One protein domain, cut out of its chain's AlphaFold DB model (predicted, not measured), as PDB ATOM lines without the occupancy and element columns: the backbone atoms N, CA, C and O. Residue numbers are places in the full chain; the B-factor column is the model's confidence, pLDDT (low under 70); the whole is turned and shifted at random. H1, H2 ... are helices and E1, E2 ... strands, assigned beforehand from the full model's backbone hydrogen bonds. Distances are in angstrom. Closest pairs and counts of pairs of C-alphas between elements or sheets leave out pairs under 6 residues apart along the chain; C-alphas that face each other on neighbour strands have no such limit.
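This is residues 96 to 189 of the 192 residues of an uncharacterized protein of Alphaproteobacteria bacterium CG11_big_fil_rev_8_21_14_0_20_39_49 (UniProt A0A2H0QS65). Five strands close into a small barrel, the core, with the short helix H1 packed on its outside and the loop tip, residues 112 to 117, sticking out. The printed part has 94 residues, with one named helix and five named strands in the order E1 E2 E3 H1 E4 E5; the barrel is mixed, the class by the residues in named elements is mostly strand, and the whole is compact, with a radius of gyration of the C-alphas of 12.8 A and spans of 41 by 32 by 23 A.

Start at E1, residues 96 to 108, bending by 105 degrees at residue 100. On one side it forms a hairpin with E2, residues 121 to 124 (N 105 and O 123, 3.0 A); on the other, E4, residues 160 to 170, is antiparallel (N 99 and O 165, 2.8 A). E2 and E3, residues 128 to 136, form a hairpin (N 122 and O 132, 3.0 A); E1 E2 E3 is a meander, successive antiparallel neighbours. E5, residues 173 to 182, is parallel to E3 (N 135 and O 177, 2.8 A) and forms a hairpin with E4 (N 166 and O 178, 2.8 A). H1, residues 139 to 145, lies over E5, height 8.2 A, across it at 83 degrees on the local plane; the closest C-alphas are Leu 141 and Leu 182, 7.0 A. Its O i to N i+4 pairs are each within hydrogen-bond range.

Find C-alpha 96 at (38.739, -44.169, -3.480); E1 runs 23.0 A from there. E4 runs 26.2 A; E5 runs 23.8 A to C-alpha 182 at (34.589, -55.606, 10.308).

The printed part has no cut. Links E1 to E2 and H1 to E4 are long; residues 109 to 119 are under pLDDT 70.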
ATOM      1  N   SER A  96      38.874 -43.173  -4.549       76.19
ATOM      2  CA  SER A  96      38.739 -44.169  -3.480       76.19
ATOM      3  C   SER A  96      40.016 -44.992  -3.364       76.19
ATOM      4  O   SER A  96      40.450 -45.598  -4.342       76.19
ATOM      5  N   ASN A  97      40.598 -45.022  -2.167       87.69
ATOM      6  CA  ASN A  97      41.728 -45.883  -1.828       87.69
ATOM      7  C   ASN A  97      41.299 -46.897  -0.766       87.69
ATOM      8  O   ASN A  97      40.731 -46.511   0.254       87.69
ATOM      9  N   SER A  98      41.586 -48.178  -0.986       92.62
ATOM     10  CA  SER A  98      41.259 -49.242  -0.034       92.62
ATOM     11  C   SER A  98      42.418 -49.494   0.929       92.62
ATOM     12  O   SER A  98      43.568 -49.636   0.512       92.62
ATOM     13  N   PHE A  99      42.100 -49.603   2.212       95.69
ATOM     14  CA  PHE A  99      43.019 -49.964   3.283       95.69
ATOM     15  C   PHE A  99      42.435 -51.150   4.043       95.69
ATOM     16  O   PHE A  99      41.228 -51.201   4.280       95.69
ATOM     17  N   ASN A 100      43.292 -52.099   4.411       96.44
ATOM     18  CA  ASN A 100      42.867 -53.335   5.055       96.44
ATOM     19  C   ASN A 100      43.360 -53.387   6.498       96.44
ATOM     20  O   ASN A 100      44.505 -53.012   6.757       96.44
ATOM     21  N   LYS A 101      42.529 -53.931   7.392       96.00
ATOM     22  CA  LYS A 101      42.829 -54.110   8.822       96.00
ATOM     23  C   LYS A 101      43.348 -52.846   9.513       96.00
ATOM     24  O   LYS A 101      44.369 -52.863  10.199       96.00
ATOM     25  N   GLU A 102      42.644 -51.742   9.322       97.38
ATOM     26  CA  GLU A 102      42.959 -50.484   9.986       97.38
ATOM     27  C   GLU A 102      42.168 -50.334  11.286       97.38
ATOM     28  O   GLU A 102      41.018 -50.764  11.375       97.38
ATOM     29  N   VAL A 103      42.789 -49.705  12.289       96.62
ATOM     30  CA  VAL A 103      42.147 -49.431  13.580       96.62
ATOM     31  C   VAL A 103      41.296 -48.171  13.468       96.62
ATOM     32  O   VAL A 103      41.811 -47.082  13.203       96.62
ATOM     33  N   LEU A 104      39.996 -48.328  13.692       96.44
ATOM     34  CA  LEU A 104      38.987 -47.283  13.685       96.44
ATOM     35  C   LEU A 104      38.396 -47.127  15.082       96.44
ATOM     36  O   LEU A 104      37.955 -48.099  15.685       96.44
ATOM     37  N   TYR A 105      38.307 -45.891  15.565       94.25
ATOM     38  CA  TYR A 105      37.621 -45.583  16.819       94.25
ATOM     39  C   TYR A 105      36.688 -44.378  16.666       94.25
ATOM     40  O   TYR A 105      36.924 -43.466  15.860       94.25
ATOM     41  N   TRP A 106      35.583 -44.382  17.410       92.19
ATOM     42  CA  TRP A 106      34.548 -43.356  17.307       92.19
ATOM     43  C   TRP A 106      34.976 -42.050  17.996       92.19
ATOM     44  O   TRP A 106      35.636 -42.047  19.029       92.19
ATOM     45  N   ARG A 107      34.610 -40.900  17.413       85.06
ATOM     46  CA  ARG A 107      34.847 -39.568  18.019       85.06
ATOM     47  C   ARG A 107      33.579 -38.756  18.215       85.06
ATOM     48  O   ARG A 107      33.510 -37.951  19.137       85.06
ATOM     49  N   GLN A 108      32.600 -38.907  17.326       72.19
ATOM     50  CA  GLN A 108      31.308 -38.248  17.464       72.19
ATOM     51  C   GLN A 108      30.209 -39.140  16.901       72.19
ATOM     52  O   GLN A 108      30.232 -39.517  15.731       72.19
ATOM     53  N   THR A 109      29.219 -39.405  17.738       57.81
ATOM     54  CA  THR A 109      28.086 -40.283  17.472       57.81
ATOM     55  C   THR A 109      26.816 -39.473  17.755       57.81
ATOM     56  O   THR A 109      26.583 -39.013  18.870       57.81
ATOM     57  N   GLN A 110      26.006 -39.172  16.735       55.03
ATOM     58  CA  GLN A 110      24.735 -38.452  16.926       55.03
ATOM     59  C   GLN A 110      23.569 -39.322  16.466       55.03
ATOM     60  O   GLN A 110      22.938 -39.081  15.439       55.03
ATOM     61  N   PHE A 111      23.244 -40.326  17.277       51.59
ATOM     62  CA  PHE A 111      22.131 -41.242  17.036       51.59
ATOM     63  C   PHE A 111      20.815 -40.661  17.574       51.59
ATOM     64  O   PHE A 111      20.222 -41.148  18.531       51.59
ATOM     65  N   GLY A 112      20.343 -39.576  16.958       44.16
ATOM     66  CA  GLY A 112      18.997 -39.044  17.180       44.16
ATOM     67  C   GLY A 112      18.088 -39.350  15.990       44.16
ATOM     68  O   GLY A 112      18.437 -39.018  14.860       44.16
ATOM     69  N   LYS A 113      16.877 -39.889  16.223       42.34
ATOM     70  CA  LYS A 113      15.836 -40.208  15.204       42.34
ATOM     71  C   LYS A 113      15.355 -39.013  14.334       42.34
ATOM     72  O   LYS A 113      14.348 -39.122  13.638       42.34
ATOM     73  N   LYS A 114      16.033 -37.858  14.367       41.69
ATOM     74  CA  LYS A 114      15.674 -36.613  13.663       41.69
ATOM     75  C   LYS A 114      16.859 -35.820  13.074       41.69
ATOM     76  O   LYS A 114      16.685 -34.636  12.806       41.69
ATOM     77  N   SER A 115      18.034 -36.402  12.824       42.06
ATOM     78  CA  SER A 115      19.106 -35.666  12.121       42.06
ATOM     79  C   SER A 115      19.306 -36.167  10.693       42.06
ATOM     80  O   SER A 115      19.794 -37.266  10.464       42.06
ATOM     81  N   LYS A 116      18.938 -35.336   9.712       40.66
ATOM     82  CA  LYS A 116      19.197 -35.551   8.278       40.66
ATOM     83  C   LYS A 116      20.588 -35.044   7.831       40.66
ATOM     84  O   LYS A 116      20.827 -34.973   6.627       40.66
ATOM     85  N   SER A 117      21.498 -34.636   8.734       40.09
ATOM     86  CA  SER A 117      22.757 -33.985   8.298       40.09
ATOM     87  C   SER A 117      23.974 -33.976   9.241       40.09
ATOM     88  O   SER A 117      24.933 -33.261   8.963       40.09
ATOM     89  N   SER A 118      24.037 -34.788  10.297       48.22
ATOM     90  CA  SER A 118      25.257 -34.910  11.126       48.22
ATOM     91  C   SER A 118      25.639 -36.379  11.308       48.22
ATOM     92  O   SER A 118      25.245 -37.016  12.278       48.22
ATOM     93  N   GLY A 119      26.329 -36.937  10.308       64.25
ATOM     94  CA  GLY A 119      26.689 -38.357  10.266       64.25
ATOM     95  C   GLY A 119      27.762 -38.751  11.284       64.25
ATOM     96  O   GLY A 119      28.539 -37.906  11.726       64.25
ATOM     97  N   ASP A 120      27.792 -40.043  11.602       81.75
ATOM     98  CA  ASP A 120      28.759 -40.687  12.491       81.75
ATOM     99  C   ASP A 120      30.191 -40.369  12.053       81.75
ATOM    100  O   ASP A 120      30.498 -40.395  10.854       81.75
ATOM    101  N   LYS A 121      31.062 -40.027  13.009       90.50
ATOM    102  CA  LYS A 121      32.466 -39.713  12.738       90.50
ATOM    103  C   LYS A 121      33.404 -40.615  13.511       90.50
ATOM    104  O   LYS A 121      33.293 -40.744  14.731       90.50
ATOM    105  N   ALA A 122      34.392 -41.125  12.794       93.44
ATOM    106  CA  ALA A 122      35.449 -41.948  13.347       93.44
ATOM    107  C   ALA A 122      36.823 -41.439  12.918       93.44
ATOM    108  O   ALA A 122      36.952 -40.601  12.018       93.44
ATOM    109  N   VAL A 123      37.848 -41.945  13.588       95.25
ATOM    110  CA  VAL A 123      39.251 -41.672  13.300       95.25
ATOM    111  C   VAL A 123      39.951 -42.988  12.996       95.25
ATOM    112  O   VAL A 123      39.721 -43.987  13.667       95.25
ATOM    113  N   ILE A 124      40.812 -42.948  11.981       96.44
ATOM    114  CA  ILE A 124      41.822 -43.962  11.691       96.44
ATOM    115  C   ILE A 124      43.136 -43.188  11.638       96.44
ATOM    116  O   ILE A 124      43.390 -42.486  10.657       96.44
ATOM    117  N   GLU A 125      43.948 -43.255  12.694       93.62
ATOM    118  CA  GLU A 125      45.103 -42.349  12.855       93.62
ATOM    119  C   GLU A 125      46.109 -42.450  11.711       93.62
ATOM    120  O   GLU A 125      46.665 -41.442  11.279       93.62
ATOM    121  N   LYS A 126      46.295 -43.661  11.174       93.88
ATOM    122  CA  LYS A 126      47.190 -43.922  10.043       93.88
ATOM    123  C   LYS A 126      46.780 -43.163   8.773       93.88
ATOM    124  O   LYS A 126      47.628 -42.910   7.922       93.88
ATOM    125  N   ILE A 127      45.497 -42.822   8.634       93.56
ATOM    126  CA  ILE A 127      44.932 -42.185   7.437       93.56
ATOM    127  C   ILE A 127      44.705 -40.689   7.668       93.56
ATOM    128  O   ILE A 127      45.080 -39.864   6.837       93.56
ATOM    129  N   SER A 128      44.068 -40.324   8.779       92.94
ATOM    130  CA  SER A 128      43.782 -38.935   9.129       92.94
ATOM    131  C   SER A 128      43.578 -38.804  10.631       92.94
ATOM    132  O   SER A 128      42.723 -39.476  11.205       92.94
ATOM    133  N   SER A 129      44.274 -37.845  11.241       90.06
ATOM    134  CA  SER A 129      44.051 -37.444  12.635       90.06
ATOM    135  C   SER A 129      42.716 -36.712  12.842       90.06
ATOM    136  O   SER A 129      42.229 -36.606  13.966       90.06
ATOM    137  N   ASN A 130      42.109 -36.190  11.771       90.69
ATOM    138  CA  ASN A 130      40.813 -35.520  11.836       90.69
ATOM    139  C   ASN A 130      39.662 -36.538  11.781       90.69
ATOM    140  O   ASN A 130      39.700 -37.423  10.920       90.69
ATOM    141  N   PRO A 131      38.603 -36.378  12.604       92.44
ATOM    142  CA  PRO A 131      37.406 -37.210  12.523       92.44
ATOM    143  C   PRO A 131      36.691 -37.054  11.179       92.44
ATOM    144  O   PRO A 131      36.263 -35.951  10.817       92.44
ATOM    145  N   LEU A 132      36.516 -38.164  10.464       93.00
ATOM    146  CA  LEU A 132      35.856 -38.203   9.161       93.00
ATOM    147  C   LEU A 132      34.501 -38.887   9.255       93.00
ATOM    148  O   LEU A 132      34.274 -39.740  10.110       93.00
ATOM    149  N   ARG A 133      33.602 -38.517   8.341       92.31
ATOM    150  CA  ARG A 133      32.289 -39.151   8.222       92.31
ATOM    151  C   ARG A 133      32.449 -40.635   7.889       92.31
ATOM    152  O   ARG A 133      33.211 -40.973   6.988       92.31
ATOM    153  N   VAL A 134      31.664 -41.478   8.545       92.31
ATOM    154  CA  VAL A 134      31.570 -42.909   8.266       92.31
ATOM    155  C   VAL A 134      30.343 -43.204   7.404       92.31
ATOM    156  O   VAL A 134      29.273 -42.609   7.556       92.31
ATOM    157  N   ILE A 135      30.523 -44.112   6.455       92.31
ATOM    158  CA  ILE A 135      29.501 -44.712   5.605       92.31
ATOM    159  C   ILE A 135      29.690 -46.222   5.721       92.31
ATOM    160  O   ILE A 135      30.818 -46.703   5.716       92.31
ATOM    161  N   PHE A 136      28.605 -46.978   5.800       92.56
ATOM    162  CA  PHE A 136      28.676 -48.434   5.858       92.56
ATOM    163  C   PHE A 136      28.353 -49.031   4.491       92.56
ATOM    164  O   PHE A 136      27.505 -48.506   3.763       92.56
ATOM    165  N   ALA A 137      29.049 -50.107   4.119       91.94
ATOM    166  CA  ALA A 137      28.737 -50.849   2.903       91.94
ATOM    167  C   ALA A 137      27.382 -51.569   2.996       91.94
ATOM    168  O   ALA A 137      26.702 -51.691   1.977       91.94
ATOM    169  N   THR A 138      26.994 -51.998   4.200       89.94
ATOM    170  CA  THR A 138      25.726 -52.673   4.506       89.94
ATOM    171  C   THR A 138      25.154 -52.168   5.833       89.94
ATOM    172  O   THR A 138      25.893 -51.656   6.676       89.94
ATOM    173  N   ASP A 139      23.842 -52.314   6.025       88.56
ATOM    174  CA  ASP A 139      23.195 -51.970   7.297       88.56
ATOM    175  C   ASP A 139      23.597 -52.941   8.425       88.56
ATOM    176  O   ASP A 139      23.756 -52.503   9.561       88.56
ATOM    177  N   ASP A 140      23.878 -54.211   8.111       90.31
ATOM    178  CA  ASP A 140      24.346 -55.211   9.087       90.31
ATOM    179  C   ASP A 140      25.668 -54.792   9.754       90.31
ATOM    180  O   ASP A 140      25.800 -54.856  10.974       90.31
ATOM    181  N   LEU A 141      26.634 -54.277   8.973       90.69
ATOM    182  CA  LEU A 141      27.899 -53.755   9.514       90.69
ATOM    183  C   LEU A 141      27.664 -52.581  10.461       90.69
ATOM    184  O   LEU A 141      28.386 -52.404  11.440       90.69
ATOM    185  N   LYS A 142      26.662 -51.753  10.154       90.12
ATOM    186  CA  LYS A 142      26.297 -50.643  11.021       90.12
ATOM    187  C   LYS A 142      25.742 -51.162  12.339       90.12
ATOM    188  O   LYS A 142      26.164 -50.674  13.380       90.12
ATOM    189  N   GLU A 143      24.810 -52.108  12.300       88.88
ATOM    190  CA  GLU A 143      24.217 -52.692  13.505       88.88
ATOM    191  C   GLU A 143      25.287 -53.345  14.389       88.88
ATOM    192  O   GLU A 143      25.359 -53.044  15.580       88.88
ATOM    193  N   GLU A 144      26.189 -54.130  13.795       89.50
ATOM    194  CA  GLU A 144      27.281 -54.799  14.508       89.50
ATOM    195  C   GLU A 144      28.249 -53.807  15.177       89.50
ATOM    196  O   GLU A 144      28.656 -53.998  16.319       89.50
ATOM    197  N   MET A 145      28.578 -52.698  14.505       90.31
ATOM    198  CA  MET A 145      29.491 -51.674  15.036       90.31
ATOM    199  C   MET A 145      28.826 -50.637  15.952       90.31
ATOM    200  O   MET A 145      29.517 -49.755  16.462       90.31
ATOM    201  N   THR A 146      27.502 -50.687  16.132       87.88
ATOM    202  CA  THR A 146      26.743 -49.702  16.931       87.88
ATOM    203  C   THR A 146      25.877 -50.340  18.019       87.88
ATOM    204  O   THR A 146      24.973 -49.699  18.561       87.88
ATOM    205  N   THR A 147      26.174 -51.593  18.369       87.50
ATOM    206  CA  THR A 147      25.492 -52.359  19.418       87.50
ATOM    207  C   THR A 147      26.476 -52.760  20.512       87.50
ATOM    208  O   THR A 147      27.657 -52.954  20.247       87.50
ATOM    209  N   TYR A 148      25.982 -52.879  21.745       86.38
ATOM    210  CA  TYR A 148      26.750 -53.358  22.895       86.38
ATOM    211  C   TYR A 148      27.550 -54.629  22.578       86.38
ATOM    212  O   TYR A 148      27.010 -55.569  21.990       86.38
ATOM    213  N   ASN A 149      28.820 -54.673  22.987       87.88
ATOM    214  CA  ASN A 149      29.664 -55.838  22.764       87.88
ATOM    215  C   ASN A 149      29.669 -56.736  24.005       87.88
ATOM    216  O   ASN A 149      30.377 -56.477  24.975       87.88
ATOM    217  N   GLU A 150      28.916 -57.835  23.942       86.19
ATOM    218  CA  GLU A 150      28.812 -58.799  25.043       86.19
ATOM    219  C   GLU A 150      30.141 -59.493  25.381       86.19
ATOM    220  O   GLU A 150      30.351 -59.870  26.530       86.19
ATOM    221  N   LYS A 151      31.049 -59.671  24.407       86.31
ATOM    222  CA  LYS A 151      32.333 -60.356  24.643       86.31
ATOM    223  C   LYS A 151      33.291 -59.511  25.483       86.31
ATOM    224  O   LYS A 151      34.068 -60.075  26.245       86.31
ATOM    225  N   LEU A 152      33.256 -58.194  25.296       88.88
ATOM    226  CA  LEU A 152      34.143 -57.239  25.968       88.88
ATOM    227  C   LEU A 152      33.466 -56.527  27.147       88.88
ATOM    228  O   LEU A 152      34.133 -55.794  27.860       88.88
ATOM    229  N   ASP A 153      32.165 -56.751  27.355       90.12
ATOM    230  CA  ASP A 153      31.355 -56.097  28.391       90.12
ATOM    231  C   ASP A 153      31.459 -54.557  28.347       90.12
ATOM    232  O   ASP A 153      31.621 -53.881  29.364       90.12
ATOM    233  N   LYS A 154      31.413 -53.998  27.127       88.69
ATOM    234  CA  LYS A 154      31.620 -52.567  26.852       88.69
ATOM    235  C   LYS A 154      30.622 -52.024  25.836       88.69
ATOM    236  O   LYS A 154      30.198 -52.714  24.899       88.69
ATOM    237  N   ASP A 155      30.297 -50.742  25.996       88.94
ATOM    238  CA  ASP A 155      29.573 -49.984  24.985       88.94
ATOM    239  C   ASP A 155      30.440 -49.812  23.733       88.94
ATOM    240  O   ASP A 155      31.635 -49.538  23.788       88.94
ATOM    241  N   TRP A 156      29.810 -49.924  22.566       87.56
ATOM    242  CA  TRP A 156      30.464 -49.846  21.255       87.56
ATOM    243  C   TRP A 156      31.228 -48.536  20.997       87.56
ATOM    244  O   TRP A 156      32.105 -48.470  20.140       87.56
ATOM    245  N   GLN A 157      30.902 -47.468  21.726       88.81
ATOM    246  CA  GLN A 157      31.577 -46.174  21.591       88.81
ATOM    247  C   GLN A 157      32.981 -46.175  22.190       88.81
ATOM    248  O   GLN A 157      33.814 -45.386  21.747       88.81
ATOM    249  N   ASP A 158      33.230 -47.070  23.144       89.38
ATOM    250  CA  ASP A 158      34.485 -47.155  23.887       89.38
ATOM    251  C   ASP A 158      35.463 -48.151  23.246       89.38
ATOM    252  O   ASP A 158      36.586 -48.306  23.709       89.38
ATOM    253  N   LEU A 159      35.062 -48.817  22.157       92.62
ATOM    254  CA  LEU A 159      35.855 -49.845  21.491       92.62
ATOM    255  C   LEU A 159      36.673 -49.311  20.313       92.62
ATOM    256  O   LEU A 159      36.283 -48.378  19.600       92.62
ATOM    257  N   ALA A 160      37.788 -49.993  20.058       95.00
ATOM    258  CA  ALA A 160      38.578 -49.864  18.847       95.00
ATOM    259  C   ALA A 160      38.289 -51.046  17.910       95.00
ATOM    260  O   ALA A 160      38.433 -52.216  18.266       95.00
ATOM    261  N   TYR A 161      37.887 -50.729  16.684       96.38
ATOM    262  CA  TYR A 161      37.476 -51.694  15.674       96.38
ATOM    263  C   TYR A 161      38.572 -51.905  14.644       96.38
ATOM    264  O   TYR A 161      39.152 -50.942  14.147       96.38
ATOM    265  N   VAL A 162      38.795 -53.153  14.244       97.38
ATOM    266  CA  VAL A 162      39.655 -53.470  13.100       97.38
ATOM    267  C   VAL A 162      38.778 -53.633  11.862       97.38
ATOM    268  O   VAL A 162      37.884 -54.481  11.834       97.38
ATOM    269  N   VAL A 163      39.009 -52.806  10.841       97.31
ATOM    270  CA  VAL A 163      38.143 -52.724   9.653       97.31
ATOM    271  C   VAL A 163      38.923 -52.722   8.343       97.31
ATOM    272  O   VAL A 163      40.047 -52.227   8.272       97.31
ATOM    273  N   ASP A 164      38.284 -53.206   7.277       97.56
ATOM    274  CA  ASP A 164      38.660 -52.813   5.917       97.56
ATOM    275  C   ASP A 164      37.840 -51.585   5.519       97.56
ATOM    276  O   ASP A 164      36.615 -51.540   5.704       97.56
ATOM    277  N   VAL A 165      38.510 -50.583   4.956       96.69
ATOM    278  CA  VAL A 165      37.920 -49.281   4.652       96.69
ATOM    279  C   VAL A 165      38.305 -48.806   3.258       96.69
ATOM    280  O   VAL A 165      39.453 -48.889   2.834       96.69
ATOM    281  N   GLU A 166      37.335 -48.242   2.554       96.12
ATOM    282  CA  GLU A 166      37.565 -47.386   1.397       96.12
ATOM    283  C   GLU A 166      37.557 -45.921   1.838       96.12
ATOM    284  O   GLU A 166      36.597 -45.435   2.441       96.12
ATOM    285  N   VAL A 167      38.634 -45.200   1.548       95.19
ATOM    286  CA  VAL A 167      38.775 -43.784   1.880       95.19
ATOM    287  C   VAL A 167      38.447 -42.966   0.650       95.19
ATOM    288  O   VAL A 167      39.201 -42.968  -0.323       95.19
ATOM    289  N   GLY A 168      37.352 -42.217   0.720       92.25
ATOM    290  CA  GLY A 168      37.057 -41.207  -0.282       92.25
ATOM    291  C   GLY A 168      37.915 -39.975  -0.050       92.25
ATOM    292  O   GLY A 168      37.817 -39.335   1.001       92.25
ATOM    293  N   THR A 169      38.729 -39.622  -1.036       90.12
ATOM    294  CA  THR A 169      39.611 -38.455  -1.009       90.12
ATOM    295  C   THR A 169      39.189 -37.438  -2.058       90.12
ATOM    296  O   THR A 169      38.663 -37.800  -3.102       90.12
ATOM    297  N   ILE A 170      39.406 -36.155  -1.784       83.94
ATOM    298  CA  ILE A 170      39.348 -35.095  -2.797       83.94
ATOM    299  C   ILE A 170      40.706 -34.417  -2.762       83.94
ATOM    300  O   ILE A 170      41.074 -33.877  -1.719       83.94
ATOM    301  N   GLN A 171      41.441 -34.465  -3.874       79.50
ATOM    302  CA  GLN A 171      42.826 -33.985  -3.954       79.50
ATOM    303  C   GLN A 171      43.743 -34.618  -2.907       79.50
ATOM    304  O   GLN A 171      44.423 -33.912  -2.167       79.50
ATOM    305  N   ASP A 172      43.688 -35.944  -2.782       83.31
ATOM    306  CA  ASP A 172      44.451 -36.703  -1.785       83.31
ATOM    307  C   ASP A 172      44.105 -36.351  -0.319       83.31
ATOM    308  O   ASP A 172      44.697 -36.899   0.606       83.31
ATOM    309  N   ILE A 173      43.112 -35.479  -0.072       88.50
ATOM    310  CA  ILE A 173      42.627 -35.143   1.271       88.50
ATOM    311  C   ILE A 173      41.458 -36.075   1.618       88.50
ATOM    312  O   ILE A 173      40.399 -35.962   0.985       88.50
ATOM    313  N   PRO A 174      41.581 -36.934   2.648       93.06
ATOM    314  CA  PRO A 174      40.496 -37.797   3.113       93.06
ATOM    315  C   PRO A 174      39.241 -37.012   3.508       93.06
ATOM    316  O   PRO A 174      39.315 -35.994   4.202       93.06
ATOM    317  N   LYS A 175      38.069 -37.483   3.069       91.81
ATOM    318  CA  LYS A 175      36.759 -36.868   3.348       91.81
ATOM    319  C   LYS A 175      35.805 -37.794   4.088       91.81
ATOM    320  O   LYS A 175      35.022 -37.314   4.910       91.81
ATOM    321  N   TYR A 176      35.852 -39.091   3.809       92.88
ATOM    322  CA  TYR A 176      35.017 -40.080   4.482       92.88
ATOM    323  C   TYR A 176      35.680 -41.457   4.502       92.88
ATOM    324  O   TYR A 176      36.536 -41.761   3.671       92.88
ATOM    325  N   TYR A 177      35.214 -42.284   5.430       95.38
ATOM    326  CA  TYR A 177      35.483 -43.712   5.507       95.38
ATOM    327  C   TYR A 177      34.244 -44.477   5.064       95.38
ATOM    328  O   TYR A 177      33.155 -44.240   5.582       95.38
ATOM    329  N   ARG A 178      34.392 -45.389   4.107       95.12
ATOM    330  CA  ARG A 178      33.378 -46.384   3.769       95.12
ATOM    331  C   ARG A 178      33.836 -47.727   4.321       95.12
ATOM    332  O   ARG A 178      34.778 -48.312   3.801       95.12
ATOM    333  N   ILE A 179      33.188 -48.195   5.379       95.69
ATOM    334  CA  ILE A 179      33.522 -49.467   6.023       95.69
ATOM    335  C   ILE A 179      33.005 -50.599   5.146       95.69
ATOM    336  O   ILE A 179      31.807 -50.674   4.864       95.69
ATOM    337  N   ILE A 180      33.926 -51.450   4.704       96.62
ATOM    338  CA  ILE A 180      33.657 -52.585   3.819       96.62
ATOM    339  C   ILE A 180      33.534 -53.875   4.622       96.62
ATOM    340  O   ILE A 180      32.742 -54.746   4.267       96.62
ATOM    341  N   LYS A 181      34.309 -53.993   5.702       97.06
ATOM    342  CA  LYS A 181      34.364 -55.197   6.525       97.06
ATOM    343  C   LYS A 181      34.763 -54.865   7.955       97.06
ATOM    344  O   LYS A 181      35.615 -54.005   8.163       97.06
ATOM    345  N   LEU A 182      34.193 -55.598   8.906       96.69
ATOM    346  CA  LEU A 182      34.589 -55.606  10.308       96.69
ATOM    347  C   LEU A 182      35.277 -56.935  10.658       96.69
ATOM    348  O   LEU A 182      34.860 -57.999  10.198       96.69
ATOM    349  N   TYR A 183      36.324 -56.868  11.478       95.94
ATOM    350  CA  TYR A 183      36.998 -58.023  12.070       95.94
ATOM    351  C   TYR A 183      36.648 -58.112  13.554       95.94
ATOM    352  O   TYR A 183      37.404 -57.672  14.413       95.94
ATOM    353  N   THR A 184      35.488 -58.686  13.858       89.88
ATOM    354  CA  THR A 184      34.887 -58.681  15.201       89.88
ATOM    355  C   THR A 184      35.761 -59.344  16.264       89.88
ATOM    356  O   THR A 184      35.806 -58.872  17.395       89.88
ATOM    357  N   ASP A 185      36.493 -60.400  15.903       91.94
ATOM    358  CA  ASP A 185      37.423 -61.088  16.811       91.94
ATOM    359  C   ASP A 185      38.750 -60.332  17.015       91.94
ATOM    360  O   ASP A 185      39.524 -60.686  17.899       91.94
ATOM    361  N   GLU A 186      39.020 -59.307  16.203       94.19
ATOM    362  CA  GLU A 186      40.182 -58.418  16.336       94.19
ATOM    363  C   GLU A 186      39.795 -57.060  16.955       94.19
ATOM    364  O   GLU A 186      40.671 -56.227  17.155       94.19
ATOM    365  N   THR A 187      38.513 -56.824  17.263       92.44
ATOM    366  CA  THR A 187      38.031 -55.654  18.021       92.44
ATOM    367  C   THR A 187      38.485 -55.747  19.477       92.44
ATOM    368  O   THR A 187      38.420 -56.821  20.076       92.44
ATOM    369  N   PHE A 188      38.909 -54.626  20.060       94.44
ATOM    370  CA  PHE A 188      39.494 -54.583  21.402       94.44
ATOM    371  C   PHE A 188      39.119 -53.306  22.165       94.44
ATOM    372  O   PHE A 188      38.673 -52.320  21.569       94.44
ATOM    373  N   ASP A 189      39.297 -53.334  23.487       92.75
ATOM    374  CA  ASP A 189      39.243 -52.147  24.340       92.75
ATOM    375  C   ASP A 189      40.601 -51.420  24.267       92.75
ATOM    376  O   ASP A 189      41.625 -52.026  24.582       92.75
TER     377      ASP A 189